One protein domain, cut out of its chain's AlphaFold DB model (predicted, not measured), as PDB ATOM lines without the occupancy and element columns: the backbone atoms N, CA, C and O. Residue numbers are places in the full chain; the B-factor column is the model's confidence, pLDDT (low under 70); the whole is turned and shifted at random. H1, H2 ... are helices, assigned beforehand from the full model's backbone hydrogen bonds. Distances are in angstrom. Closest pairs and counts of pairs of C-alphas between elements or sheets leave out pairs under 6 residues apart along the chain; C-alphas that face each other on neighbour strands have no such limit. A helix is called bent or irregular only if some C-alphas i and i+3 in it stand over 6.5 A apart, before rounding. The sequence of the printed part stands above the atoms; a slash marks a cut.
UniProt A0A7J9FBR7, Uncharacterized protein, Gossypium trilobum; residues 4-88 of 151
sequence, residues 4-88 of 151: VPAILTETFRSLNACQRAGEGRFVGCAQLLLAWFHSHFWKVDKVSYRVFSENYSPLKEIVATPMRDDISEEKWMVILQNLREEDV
ATOM      1  N   VAL A   4     -33.008 -13.096 -33.131       69.88
ATOM      2  CA  VAL A   4     -32.253 -14.350 -33.029       69.88
ATOM      3  C   VAL A   4     -31.767 -14.633 -31.600       69.88
ATOM      4  O   VAL A   4     -32.186 -15.651 -31.049       69.88
ATOM      5  N   PRO A   5     -31.002 -13.755 -30.916       71.69
ATOM      6  CA  PRO A   5     -30.599 -14.002 -29.528       71.69
ATOM      7  C   PRO A   5     -31.780 -14.213 -28.574       71.69
ATOM      8  O   PRO A   5     -31.682 -15.019 -27.651       71.69
ATOM      9  N   ALA A   6     -32.904 -13.523 -28.795       77.19
ATOM     10  CA  ALA A   6     -34.094 -13.659 -27.959       77.19
ATOM     11  C   ALA A   6     -34.771 -15.025 -28.149       77.19
ATOM     12  O   ALA A   6     -35.075 -15.691 -27.161       77.19
ATOM     13  N   ILE A   7     -34.943 -15.477 -29.396       76.25
ATOM     14  CA  ILE A   7     -35.537 -16.786 -29.703       76.25
ATOM     15  C   ILE A   7     -34.637 -17.910 -29.188       76.25
ATOM     16  O   ILE A   7     -35.125 -18.827 -28.538       76.25
ATOM     17  N   LEU A   8     -33.320 -17.819 -29.395       76.50
ATOM     18  CA  LEU A   8     -32.370 -18.805 -28.871       76.50
ATOM     19  C   LEU A   8     -32.421 -18.889 -27.350       76.50
ATOM     20  O   LEU A   8     -32.504 -19.982 -26.793       76.50
ATOM     21  N   THR A   9     -32.412 -17.734 -26.684       80.19
ATOM     22  CA  THR A   9     -32.515 -17.664 -25.224       80.19
ATOM     23  C   THR A   9     -33.798 -18.330 -24.740       80.19
ATOM     24  O   THR A   9     -33.757 -19.121 -23.797       80.19
ATOM     25  N   GLU A  10     -34.926 -18.067 -25.398       81.75
ATOM     26  CA  GLU A  10     -36.215 -18.650 -25.037       81.75
ATOM     27  C   GLU A  10     -36.278 -20.164 -25.294       81.75
ATOM     28  O   GLU A  10     -36.759 -20.919 -24.444       81.75
ATOM     29  N   THR A  11     -35.720 -20.631 -26.414       82.69
ATOM     30  CA  THR A  11     -35.604 -22.056 -26.740       82.69
ATOM     31  C   THR A  11     -34.752 -22.781 -25.702       82.69
ATOM     32  O   THR A  11     -35.204 -23.768 -25.122       82.69
ATOM     33  N   PHE A  12     -33.552 -22.282 -25.387       81.94
ATOM     34  CA  PHE A  12     -32.689 -22.899 -24.373       81.94
ATOM     35  C   PHE A  12     -33.317 -22.872 -22.980       81.94
ATOM     36  O   PHE A  12     -33.227 -23.855 -22.240       81.94
ATOM     37  N   ARG A  13     -34.007 -21.782 -22.628       86.06
ATOM     38  CA  ARG A  13     -34.763 -21.677 -21.376       86.06
ATOM     39  C   ARG A  13     -35.844 -22.752 -21.289       86.06
ATOM     40  O   ARG A  13     -35.946 -23.420 -20.260       86.06
ATOM     41  N   SER A  14     -36.599 -22.946 -22.367       83.31
ATOM     42  CA  SER A  14     -37.660 -23.951 -22.459       83.31
ATOM     43  C   SER A  14     -37.104 -25.374 -22.368       83.31
ATOM     44  O   SER A  14     -37.600 -26.181 -21.584       83.31
ATOM     45  N   LEU A  15     -36.013 -25.671 -23.079       82.62
ATOM     46  CA  LEU A  15     -35.347 -26.977 -23.032       82.62
ATOM     47  C   LEU A  15     -34.814 -27.309 -21.634       82.62
ATOM     48  O   LEU A  15     -35.007 -28.422 -21.148       82.62
ATOM     49  N   ASN A  16     -34.192 -26.340 -20.961       83.06
ATOM     50  CA  ASN A  16     -33.711 -26.504 -19.592       83.06
ATOM     51  C   ASN A  16     -34.870 -26.737 -18.608       83.06
ATOM     52  O   ASN A  16     -34.761 -27.558 -17.698       83.06
ATOM     53  N   ALA A  17     -36.012 -26.066 -18.797       84.88
ATOM     54  CA  ALA A  17     -37.214 -26.335 -18.010       84.88
ATOM     55  C   ALA A  17     -37.725 -27.772 -18.223       84.88
ATOM     56  O   ALA A  17     -37.985 -28.471 -17.243       84.88
ATOM     57  N   CYS A  18     -37.787 -28.247 -19.474       81.19
ATOM     58  CA  CYS A  18     -38.144 -29.633 -19.797       81.19
ATOM     59  C   CYS A  18     -37.171 -30.645 -19.177       81.19
ATOM     60  O   CYS A  18     -37.601 -31.648 -18.611       81.19
ATOM     61  N   GLN A  19     -35.864 -30.377 -19.231       84.75
ATOM     62  CA  GLN A  19     -34.847 -31.234 -18.625       84.75
ATOM     63  C   GLN A  19     -35.003 -31.316 -17.101       84.75
ATOM     64  O   GLN A  19     -34.904 -32.397 -16.524       84.75
ATOM     65  N   ARG A  20     -35.261 -30.184 -16.437       85.69
ATOM     66  CA  ARG A  20     -35.493 -30.143 -14.984       85.69
ATOM     67  C   ARG A  20     -36.758 -30.896 -14.587       85.69
ATOM     68  O   ARG A  20     -36.739 -31.597 -13.581       85.69
ATOM     69  N   ALA A  21     -37.820 -30.783 -15.382       86.00
ATOM     70  CA  ALA A  21     -39.050 -31.544 -15.178       86.00
ATOM     71  C   ALA A  21     -38.840 -33.060 -15.361       86.00
ATOM     72  O   ALA A  21     -39.510 -33.850 -14.706       86.00
ATOM     73  N   GLY A  22     -37.891 -33.462 -16.211       83.38
ATOM     74  CA  GLY A  22     -37.498 -34.854 -16.431       83.38
ATOM     75  C   GLY A  22     -36.351 -35.356 -15.545       83.38
ATOM     76  O   GLY A  22     -35.644 -36.275 -15.952       83.38
ATOM     77  N   GLU A  23     -36.117 -34.752 -14.374       86.44
ATOM     78  CA  GLU A  23     -35.065 -35.164 -13.421       86.44
ATOM     79  C   GLU A  23     -33.645 -35.177 -14.024       86.44
ATOM     80  O   GLU A  23     -32.829 -36.063 -13.769       86.44
ATOM     81  N   GLY A  24     -33.337 -34.198 -14.876       79.19
ATOM     82  CA  GLY A  24     -32.052 -34.114 -15.576       79.19
ATOM     83  C   GLY A  24     -32.032 -34.853 -16.915       79.19
ATOM     84  O   GLY A  24     -31.081 -34.695 -17.682       79.19
ATOM     85  N   ARG A  25     -33.090 -35.604 -17.245       77.25
ATOM     86  CA  ARG A  25     -33.284 -36.239 -18.553       77.25
ATOM     87  C   ARG A  25     -34.208 -35.379 -19.400       77.25
ATOM     88  O   ARG A  25     -35.269 -34.952 -18.956       77.25
ATOM     89  N   PHE A  26     -33.823 -35.138 -20.646       76.38
ATOM     90  CA  PHE A  26     -34.724 -34.492 -21.589       76.38
ATOM     91  C   PHE A  26     -35.828 -35.477 -21.999       76.38
ATOM     92  O   PHE A  26     -35.557 -36.482 -22.657       76.38
ATOM     93  N   VAL A  27     -37.069 -35.200 -21.596       75.00
ATOM     94  CA  VAL A  27     -38.252 -35.969 -22.008       75.00
ATOM     95  C   VAL A  27     -38.815 -35.323 -23.269       75.00
ATOM     96  O   VAL A  27     -39.626 -34.405 -23.211       75.00
ATOM     97  N   GLY A  28     -38.336 -35.772 -24.425       75.00
ATOM     98  CA  GLY A  28     -38.772 -35.266 -25.720       75.00
ATOM     99  C   GLY A  28     -38.129 -36.019 -26.877       75.00
ATOM    100  O   GLY A  28     -37.229 -36.837 -26.691       75.00
ATOM    101  N   CYS A  29     -38.589 -35.744 -28.095       77.00
ATOM    102  CA  CYS A  29     -38.007 -36.353 -29.283       77.00
ATOM    103  C   CYS A  29     -36.721 -35.609 -29.669       77.00
ATOM    104  O   CYS A  29     -36.764 -34.610 -30.387       77.00
ATOM    105  N   ALA A  30     -35.573 -36.098 -29.197       73.44
ATOM    106  CA  ALA A  30     -34.265 -35.524 -29.524       73.44
ATOM    107  C   ALA A  30     -34.032 -35.420 -31.044       73.44
ATOM    108  O   ALA A  30     -33.420 -34.463 -31.503       73.44
ATOM    109  N   GLN A  31     -34.594 -36.347 -31.830       71.25
ATOM    110  CA  GLN A  31     -34.539 -36.320 -33.296       71.25
ATOM    111  C   GLN A  31     -35.283 -35.117 -33.894       71.25
ATOM    112  O   GLN A  31     -34.796 -34.523 -34.849       71.25
ATOM    113  N   LEU A  32     -36.433 -34.724 -33.331       74.38
ATOM    114  CA  LEU A  32     -37.169 -33.534 -33.779       74.38
ATOM    115  C   LEU A  32     -36.458 -32.244 -33.376       74.38
ATOM    116  O   LEU A  32     -36.416 -31.295 -34.153       74.38
ATOM    117  N   LEU A  33     -35.868 -32.213 -32.180       76.50
ATOM    118  CA  LEU A  33     -35.061 -31.074 -31.752       76.50
ATOM    119  C   LEU A  33     -33.839 -30.902 -32.662       76.50
ATOM    120  O   LEU A  33     -33.545 -29.800 -33.112       76.50
ATOM    121  N   LEU A  34     -33.173 -32.007 -32.992       74.50
ATOM    122  CA  LEU A  34     -32.048 -32.028 -33.916       74.50
ATOM    123  C   LEU A  34     -32.457 -31.595 -35.331       74.50
ATOM    124  O   LEU A  34     -31.774 -30.777 -35.940       74.50
ATOM    125  N   ALA A  35     -33.592 -32.092 -35.826       73.25
ATOM    126  CA  ALA A  35     -34.185 -31.669 -37.092       73.25
ATOM    127  C   ALA A  35     -34.400 -30.151 -37.143       73.25
ATOM    128  O   ALA A  35     -34.076 -29.512 -38.143       73.25
ATOM    129  N   TRP A  36     -34.907 -29.580 -36.049       76.62
ATOM    130  CA  TRP A  36     -35.129 -28.146 -35.912       76.62
ATOM    131  C   TRP A  36     -33.812 -27.356 -35.908       76.62
ATOM    132  O   TRP A  36     -33.702 -26.364 -36.624       76.62
ATOM    133  N   PHE A  37     -32.787 -27.804 -35.174       75.31
ATOM    134  CA  PHE A  37     -31.466 -27.161 -35.193       75.31
ATOM    135  C   PHE A  37     -30.822 -27.214 -36.587       75.31
ATOM    136  O   PHE A  37     -30.309 -26.211 -37.078       75.31
ATOM    137  N   HIS A  38     -30.882 -28.358 -37.268       73.12
ATOM    138  CA  HIS A  38     -30.314 -28.481 -38.608       73.12
ATOM    139  C   HIS A  38     -30.997 -27.573 -39.625       73.12
ATOM    140  O   HIS A  38     -30.307 -26.972 -40.444       73.12
ATOM    141  N   SER A  39     -32.326 -27.446 -39.571       70.88
ATOM    142  CA  SER A  39     -33.037 -26.626 -40.551       70.88
ATOM    143  C   SER A  39     -32.781 -25.128 -40.381       70.88
ATOM    144  O   SER A  39     -32.807 -24.416 -41.372       70.88
ATOM    145  N   HIS A  40     -32.526 -24.657 -39.155       72.75
ATOM    146  CA  HIS A  40     -32.458 -23.218 -38.867       72.75
ATOM    147  C   HIS A  40     -31.040 -22.635 -38.811       72.75
ATOM    148  O   HIS A  40     -30.844 -21.469 -39.137       72.75
ATOM    149  N   PHE A  41     -30.046 -23.415 -38.377       70.12
ATOM    150  CA  PHE A  41     -28.692 -22.903 -38.114       70.12
ATOM    151  C   PHE A  41     -27.685 -23.270 -39.194       70.12
ATOM    152  O   PHE A  41     -26.594 -22.704 -39.241       70.12
ATOM    153  N   TRP A  42     -27.997 -24.266 -40.021       67.69
ATOM    154  CA  TRP A  42     -27.080 -24.716 -41.048       67.69
ATOM    155  C   TRP A  42     -27.589 -24.272 -42.404       67.69
ATOM    156  O   TRP A  42     -28.521 -24.848 -42.962       67.69
ATOM    157  N   LYS A  43     -26.942 -23.247 -42.954       58.72
ATOM    158  CA  LYS A  43     -27.155 -22.819 -44.332       58.72
ATOM    159  C   LYS A  43     -26.638 -23.916 -45.256       58.72
ATOM    160  O   LYS A  43     -25.456 -23.963 -45.593       58.72
ATOM    161  N   VAL A  44     -27.490 -24.878 -45.587       56.16
ATOM    162  CA  VAL A  44     -27.121 -25.921 -46.538       56.16
ATOM    163  C   VAL A  44     -27.128 -25.283 -47.926       56.16
ATOM    164  O   VAL A  44     -28.158 -24.782 -48.380       56.16
ATOM    165  N   ASP A  45     -25.973 -25.281 -48.594       50.94
ATOM    166  CA  ASP A  45     -25.845 -24.806 -49.971       50.94
ATOM    167  C   ASP A  45     -26.763 -25.638 -50.876       50.94
ATOM    168  O   ASP A  45     -26.440 -26.761 -51.255       50.94
ATOM    169  N   LYS A  46     -27.935 -25.078 -51.204       51.03
ATOM    170  CA  LYS A  46     -28.915 -25.639 -52.145       51.03
ATOM    171  C   LYS A  46     -29.240 -27.118 -51.890       51.03
ATOM    172  O   LYS A  46     -28.970 -27.970 -52.737       51.03
ATOM    173  N   VAL A  47     -29.933 -27.432 -50.796       50.53
ATOM    174  CA  VAL A  47     -30.760 -28.651 -50.827       50.53
ATOM    175  C   VAL A  47     -31.865 -28.396 -51.838       50.53
ATOM    176  O   VAL A  47     -32.588 -27.401 -51.752       50.53
ATOM    177  N   SER A  48     -31.953 -29.254 -52.848       51.69
ATOM    178  CA  SER A  48     -33.092 -29.268 -53.754       51.69
ATOM    179  C   SER A  48     -34.341 -29.486 -52.911       51.69
ATOM    180  O   SER A  48     -34.502 -30.563 -52.339       51.69
ATOM    181  N   TYR A  49     -35.186 -28.461 -52.820       56.19
ATOM    182  CA  TYR A  49     -36.491 -28.555 -52.184       56.19
ATOM    183  C   TYR A  49     -37.191 -29.854 -52.609       56.19
ATOM    184  O   TYR A  49     -37.303 -30.143 -53.806       56.19
ATOM    185  N   ARG A  50     -37.640 -30.645 -51.632       60.44
ATOM    186  CA  ARG A  50     -38.329 -31.905 -51.893       60.44
ATOM    187  C   ARG A  50     -39.486 -32.055 -50.912       60.44
ATOM    188  O   ARG A  50     -39.308 -32.036 -49.699       60.44
ATOM    189  N   VAL A  51     -40.691 -32.168 -51.461       59.19
ATOM    190  CA  VAL A  51     -41.915 -32.388 -50.685       59.19
ATOM    191  C   VAL A  51     -41.800 -33.735 -49.966       59.19
ATOM    192  O   VAL A  51     -41.289 -34.702 -50.544       59.19
ATOM    193  N   PHE A  52     -42.300 -33.813 -48.728       60.75
ATOM    194  CA  PHE A  52     -42.516 -35.093 -48.051       60.75
ATOM    195  C   PHE A  52     -43.244 -36.059 -48.993       60.75
ATOM    196  O   PHE A  52     -44.286 -35.729 -49.553       60.75
ATOM    197  N   SER A  53     -42.695 -37.254 -49.181       63.59
ATOM    198  CA  SER A  53     -43.330 -38.291 -49.991       63.59
ATOM    199  C   SER A  53     -43.032 -39.662 -49.412       63.59
ATOM    200  O   SER A  53     -42.153 -39.827 -48.569       63.59
ATOM    201  N   GLU A  54     -43.730 -40.680 -49.895       72.50
ATOM    202  CA  GLU A  54     -43.517 -42.068 -49.472       72.50
ATOM    203  C   GLU A  54     -42.046 -42.511 -49.631       72.50
ATOM    204  O   GLU A  54     -41.495 -43.236 -48.800       72.50
ATOM    205  N   ASN A  55     -41.367 -41.960 -50.643       75.44
ATOM    206  CA  ASN A  55     -39.966 -42.230 -50.972       75.44
ATOM    207  C   ASN A  55     -38.980 -41.208 -50.381       75.44
ATOM    208  O   ASN A  55     -37.776 -41.295 -50.627       75.44
ATOM    209  N   TYR A  56     -39.466 -40.216 -49.635       71.06
ATOM    210  CA  TYR A  56     -38.644 -39.159 -49.062       71.06
ATOM    211  C   TYR A  56     -39.192 -38.694 -47.719       71.06
ATOM    212  O   TYR A  56     -40.211 -38.010 -47.639       71.06
ATOM    213  N   SER A  57     -38.457 -39.032 -46.663       72.19
ATOM    214  CA  SER A  57     -38.755 -38.547 -45.327       72.19
ATOM    215  C   SER A  57     -37.674 -37.571 -44.873       72.19
ATOM    216  O   SER A  57     -36.502 -37.950 -44.804       72.19
ATOM    217  N   PRO A  58     -38.085 -36.372 -44.453       66.94
ATOM    218  CA  PRO A  58     -37.246 -35.396 -43.802       66.94
ATOM    219  C   PRO A  58     -36.347 -35.917 -42.695       66.94
ATOM    220  O   PRO A  58     -35.144 -35.676 -42.643       66.94
ATOM    221  N   LEU A  59     -36.960 -36.697 -41.814       69.81
ATOM    222  CA  LEU A  59     -36.297 -37.255 -40.652       69.81
ATOM    223  C   LEU A  59     -35.259 -38.291 -41.073       69.81
ATOM    224  O   LEU A  59     -34.202 -38.366 -40.461       69.81
ATOM    225  N   LYS A  60     -35.522 -39.052 -42.144       75.81
ATOM    226  CA  LYS A  60     -34.547 -40.009 -42.680       75.81
ATOM    227  C   LYS A  60     -33.329 -39.299 -43.266       75.81
ATOM    228  O   LYS A  60     -32.225 -39.790 -43.074       75.81
ATOM    229  N   GLU A  61     -33.505 -38.161 -43.936       74.56
ATOM    230  CA  GLU A  61     -32.382 -37.370 -44.451       74.56
ATOM    231  C   GLU A  61     -31.581 -36.716 -43.324       74.56
ATOM    232  O   GLU A  61     -30.360 -36.798 -43.343       74.56
ATOM    233  N   ILE A  62     -32.231 -36.143 -42.309       70.38
ATOM    234  CA  ILE A  62     -31.537 -35.564 -41.144       70.38
ATOM    235  C   ILE A  62     -30.738 -36.633 -40.395       70.38
ATOM    236  O   ILE A  62     -29.602 -36.389 -40.011       70.38
ATOM    237  N   VAL A  63     -31.309 -37.828 -40.217       67.81
ATOM    238  CA  VAL A  63     -30.628 -38.959 -39.566       67.81
ATOM    239  C   VAL A  63     -29.487 -39.514 -40.428       67.81
ATOM    240  O   VAL A  63     -28.503 -40.005 -39.884       67.81
ATOM    241  N   ALA A  64     -29.610 -39.468 -41.758       71.38
ATOM    242  CA  ALA A  64     -28.582 -39.942 -42.687       71.38
ATOM    243  C   ALA A  64     -27.509 -38.888 -42.999       71.38
ATOM    244  O   ALA A  64     -26.414 -39.241 -43.442       71.38
ATOM    245  N   THR A  65     -27.816 -37.606 -42.795       68.12
ATOM    246  CA  THR A  65     -26.849 -36.518 -42.892       68.12
ATOM    247  C   THR A  65     -25.804 -36.783 -41.823       68.12
ATOM    248  O   THR A  65     -26.188 -36.941 -40.664       68.12
ATOM    249  N   PRO A  66     -24.505 -36.853 -42.172       58.66
ATOM    250  CA  PRO A  66     -23.453 -36.943 -41.181       58.66
ATOM    251  C   PRO A  66     -23.562 -35.694 -40.321       58.66
ATOM    252  O   PRO A  66     -23.134 -34.599 -40.705       58.66
ATOM    253  N   MET A  67     -24.219 -35.853 -39.181       62.50
ATOM    254  CA  MET A  67     -24.216 -34.855 -38.150       62.50
ATOM    255  C   MET A  67     -22.739 -34.664 -37.818       62.50
ATOM    256  O   MET A  67     -21.936 -35.605 -37.863       62.50
ATOM    257  N   ARG A  68     -22.332 -33.416 -37.594       59.81
ATOM    258  CA  ARG A  68     -20.987 -33.149 -37.092       59.81
ATOM    259  C   ARG A  68     -20.929 -33.582 -35.627       59.81
ATOM    260  O   ARG A  68     -20.781 -32.767 -34.722       59.81
ATOM    261  N   ASP A  69     -21.089 -34.885 -35.419       56.81
ATOM    262  CA  ASP A  69     -20.982 -35.614 -34.161       56.81
ATOM    263  C   ASP A  69     -19.568 -35.467 -33.576       56.81
ATOM    264  O   ASP A  69     -19.326 -35.788 -32.416       56.81
ATOM    265  N   ASP A  70     -18.630 -34.946 -34.376       64.06
ATOM    266  CA  ASP A  70     -17.265 -34.586 -34.015       64.06
ATOM    267  C   ASP A  70     -17.130 -33.192 -33.365       64.06
ATOM    268  O   ASP A  70     -16.022 -32.797 -32.989       64.06
ATOM    269  N   ILE A  71     -18.212 -32.413 -33.222       73.19
ATOM    270  CA  ILE A  71     -18.171 -31.107 -32.544       73.19
ATOM    271  C   ILE A  71     -18.294 -31.308 -31.030       73.19
ATOM    272  O   ILE A  71     -19.329 -31.741 -30.528       73.19
ATOM    273  N   SER A  72     -17.243 -30.931 -30.295       80.62
ATOM    274  CA  SER A  72     -17.260 -30.926 -28.828       80.62
ATOM    275  C   SER A  72     -18.223 -29.877 -28.258       80.62
ATOM    276  O   SER A  72     -18.553 -28.889 -28.920       80.62
ATOM    277  N   GLU A  73     -18.642 -30.054 -27.003       78.31
ATOM    278  CA  GLU A  73     -19.515 -29.110 -26.289       78.31
ATOM    279  C   GLU A  73     -18.946 -27.681 -26.289       78.31
ATOM    280  O   GLU A  73     -19.662 -26.714 -26.550       78.31
ATOM    281  N   GLU A  74     -17.635 -27.530 -26.091       81.81
ATOM    282  CA  GLU A  74     -16.967 -26.226 -26.076       81.81
ATOM    283  C   GLU A  74     -17.059 -25.541 -27.438       81.81
ATOM    284  O   GLU A  74     -17.284 -24.333 -27.530       81.81
ATOM    285  N   LYS A  75     -16.920 -26.315 -28.516       82.06
ATOM    286  CA  LYS A  75     -17.027 -25.802 -29.879       82.06
ATOM    287  C   LYS A  75     -18.470 -25.414 -30.205       82.06
ATOM    288  O   LYS A  75     -18.674 -24.381 -30.842       82.06
ATOM    289  N   TRP A  76     -19.457 -26.159 -29.704       79.38
ATOM    290  CA  TRP A  76     -20.869 -25.765 -29.757       79.38
ATOM    291  C   TRP A  76     -21.132 -24.452 -29.021       79.38
ATOM    292  O   TRP A  76     -21.772 -23.566 -29.583       79.38
ATOM    293  N   MET A  77     -20.600 -24.278 -27.808       76.81
ATOM    294  CA  MET A  77     -20.747 -23.022 -27.066       76.81
ATOM    295  C   MET A  77     -20.168 -21.830 -27.830       76.81
ATOM    296  O   MET A  77     -20.805 -20.781 -27.896       76.81
ATOM    297  N   VAL A  78     -18.998 -21.994 -28.454       83.31
ATOM    298  CA  VAL A  78     -18.382 -20.938 -29.270       83.31
ATOM    299  C   VAL A  78     -19.245 -20.597 -30.485       83.31
ATOM    300  O   VAL A  78     -19.428 -19.414 -30.767       83.31
ATOM    301  N   ILE A  79     -19.806 -21.590 -31.184       79.50
ATOM    302  CA  ILE A  79     -20.722 -21.354 -32.314       79.50
ATOM    303  C   ILE A  79     -21.944 -20.572 -31.832       79.50
ATOM    304  O   ILE A  79     -22.242 -19.512 -32.372       79.50
ATOM    305  N   LEU A  80     -22.603 -21.044 -30.770       76.31
ATOM    306  CA  LEU A  80     -23.839 -20.444 -30.273       76.31
ATOM    307  C   LEU A  80     -23.652 -19.005 -29.774       76.31
ATOM    308  O   LEU A  80     -24.526 -18.167 -29.980       76.31
ATOM    309  N   GLN A  81     -22.517 -18.703 -29.142       76.44
ATOM    310  CA  GLN A  81     -22.202 -17.357 -28.653       76.44
ATOM    311  C   GLN A  81     -21.856 -16.366 -29.770       76.44
ATOM    312  O   GLN A  81     -22.013 -15.163 -29.576       76.44
ATOM    313  N   ASN A  82     -21.368 -16.853 -30.915       81.56
ATOM    314  CA  ASN A  82     -20.958 -16.018 -32.045       81.56
ATOM    315  C   ASN A  82     -21.975 -16.017 -33.196       81.56
ATOM    316  O   ASN A  82     -21.691 -15.412 -34.230       81.56
ATOM    317  N   LEU A  83     -23.130 -16.669 -33.020       74.50
ATOM    318  CA  LEU A  83     -24.217 -16.688 -33.993       74.50
ATOM    319  C   LEU A  83     -24.700 -15.278 -34.303       74.50
ATOM    320  O   LEU A  83     -25.056 -14.507 -33.404       74.50
ATOM    321  N   ARG A  84     -24.774 -14.974 -35.592       74.62
ATOM    322  CA  ARG A  84     -25.342 -13.732 -36.097       74.62
ATOM    323  C   ARG A  84     -26.663 -14.006 -36.790       74.62
ATOM    324  O   ARG A  84     -27.053 -15.148 -37.014       74.62
ATOM    325  N   GLU A  85     -27.372 -12.935 -37.110       71.19
ATOM    326  CA  GLU A  85     -28.659 -13.046 -37.791       71.19
ATOM    327  C   GLU A  85     -28.503 -13.652 -39.190       71.19
ATOM    328  O   GLU A  85     -29.307 -14.484 -39.586       71.19
ATOM    329  N   GLU A  86     -27.419 -13.327 -39.896       72.75
ATOM    330  CA  GLU A  86     -27.097 -13.877 -41.216       72.75
ATOM    331  C   GLU A  86     -26.748 -15.378 -41.230       72.75
ATOM    332  O   GLU A  86     -26.783 -16.001 -42.298       72.75
ATOM    333  N   ASP A  87     -26.419 -15.942 -40.064       72.75
ATOM    334  CA  ASP A  87     -26.079 -17.357 -39.882       72.75
ATOM    335  C   ASP A  87     -27.323 -18.220 -39.612       72.75
ATOM    336  O   ASP A  87     -27.249 -19.446 -39.676       72.75
ATOM    337  N   VAL A  88     -28.464 -17.590 -39.308       70.44
ATOM    338  CA  VAL A  88     -29.726 -18.265 -39.000       70.44
ATOM    339  C   VAL A  88     -30.722 -17.994 -40.113       70.44
ATOM    340  O   VAL A  88     -31.163 -16.867 -40.328       70.44
TER     341      VAL A  88
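AT A GLANCE: This is residues 4 to 88 of the 151 residues of an uncharacterized protein of Gossypium trilobum (UniProt A0A7J9FBR7). The model is an open, loosely joined arrangement of four helices: H1, H2 and H4 stand spaced apart at the corners of a triangle, and the short H3 packs crosswise on H2, on the side away from H1. H1 and H2 run in opposite directions, H4 runs roughly with H2, and in the link between H2 and H3 residues 44 to 49 and 51 to 57 stick out beyond the helices. The printed part has 85 residues with four named helices, in the order H1, H2, H3, H4 along the chain, and no named strand; the class is all helix. With a radius of gyration of the C-alphas of 14.7 A the whole is only just loose, close to compact, and its C-alphas span 38 by 30 by 25 A.

IN THESE COORDINATES: The printed part opens with H1, residues 4 to 21, the longest helix by residues with 18; it measures 25.7 A from C-alpha 4 at (-32.253, -14.350, -33.029) to C-alpha 21 at (-39.050, -31.544, -15.178). H2 is residues 30 to 41 and measures 16.3 A; its first C-alpha, that of Ala 30, is at (-34.265, -35.524, -29.524). Along H1 the y value falls from -14.350 at C-alpha 4 to -31.544 at C-alpha 21, while along H2 it rises from -35.524 at C-alpha 30 to -22.903 at C-alpha 41. Residues 42 to 57 hold no named element. H3 is residues 58 to 64, from Pro 58 to Ala 64, with a length of 9.8 A. H4 is residues 73 to 82 and measures 14.4 A, ending with C-alpha 82 at (-20.958, -16.018, -32.045). After H4 the printed part runs on to Val 88, with a short helical run at residues 85 to 87.

HOW THE PARTS SIT: H1, where the printed part begins, touches no helix. It is apart from H2, from H3 and from H4, with no C-alpha of the one within 8 A of the other in each case. H2 and H3 touch, with 6 pairs of C-alphas within 8 A. Their closest C-alphas are those of Ala 35 and Ile 62, 6.2 A apart, and their centres are 10.4 A apart. Their lines are about perpendicular, at 85 degrees. H4 touches no helix either and is apart from H2 and from H3. Residues 9 to 14 of H1 stand free, and so do residues 68 to 78, of which 73 to 78 belong to H4. No two helices form a hairpin. In H1, H2, H3 and H4 every pair of O i and N i+4 is within hydrogen-bond range, and none of these helices is bent or irregular.

THE WHOLE: The two C-alphas farthest apart are those of Glu 23 and Ser 48, at 40.8 A, while the first and last printed C-alphas, those of Val 4 and Val 88, are 7.6 A apart. The printed part has no cut. The links from H1 to H2 and from H3 to H4 are short, with 8 residues each, and the link from H2 to H3 is long, with 16. The C-alphas of that long link, residues 42 to 57, lie 9 to 24 A from the mean of all C-alphas. Without the stretches that stand free, 55 residues remain, spanning 34 by 30 by 18 A with a radius of gyration of 13.4 A. The mean pLDDT of the printed part is 72.9. It is under 70 in 22 residues: residue 4, residues 42 to 53, residues 58 to 59, residue 63 and residues 65 to 70.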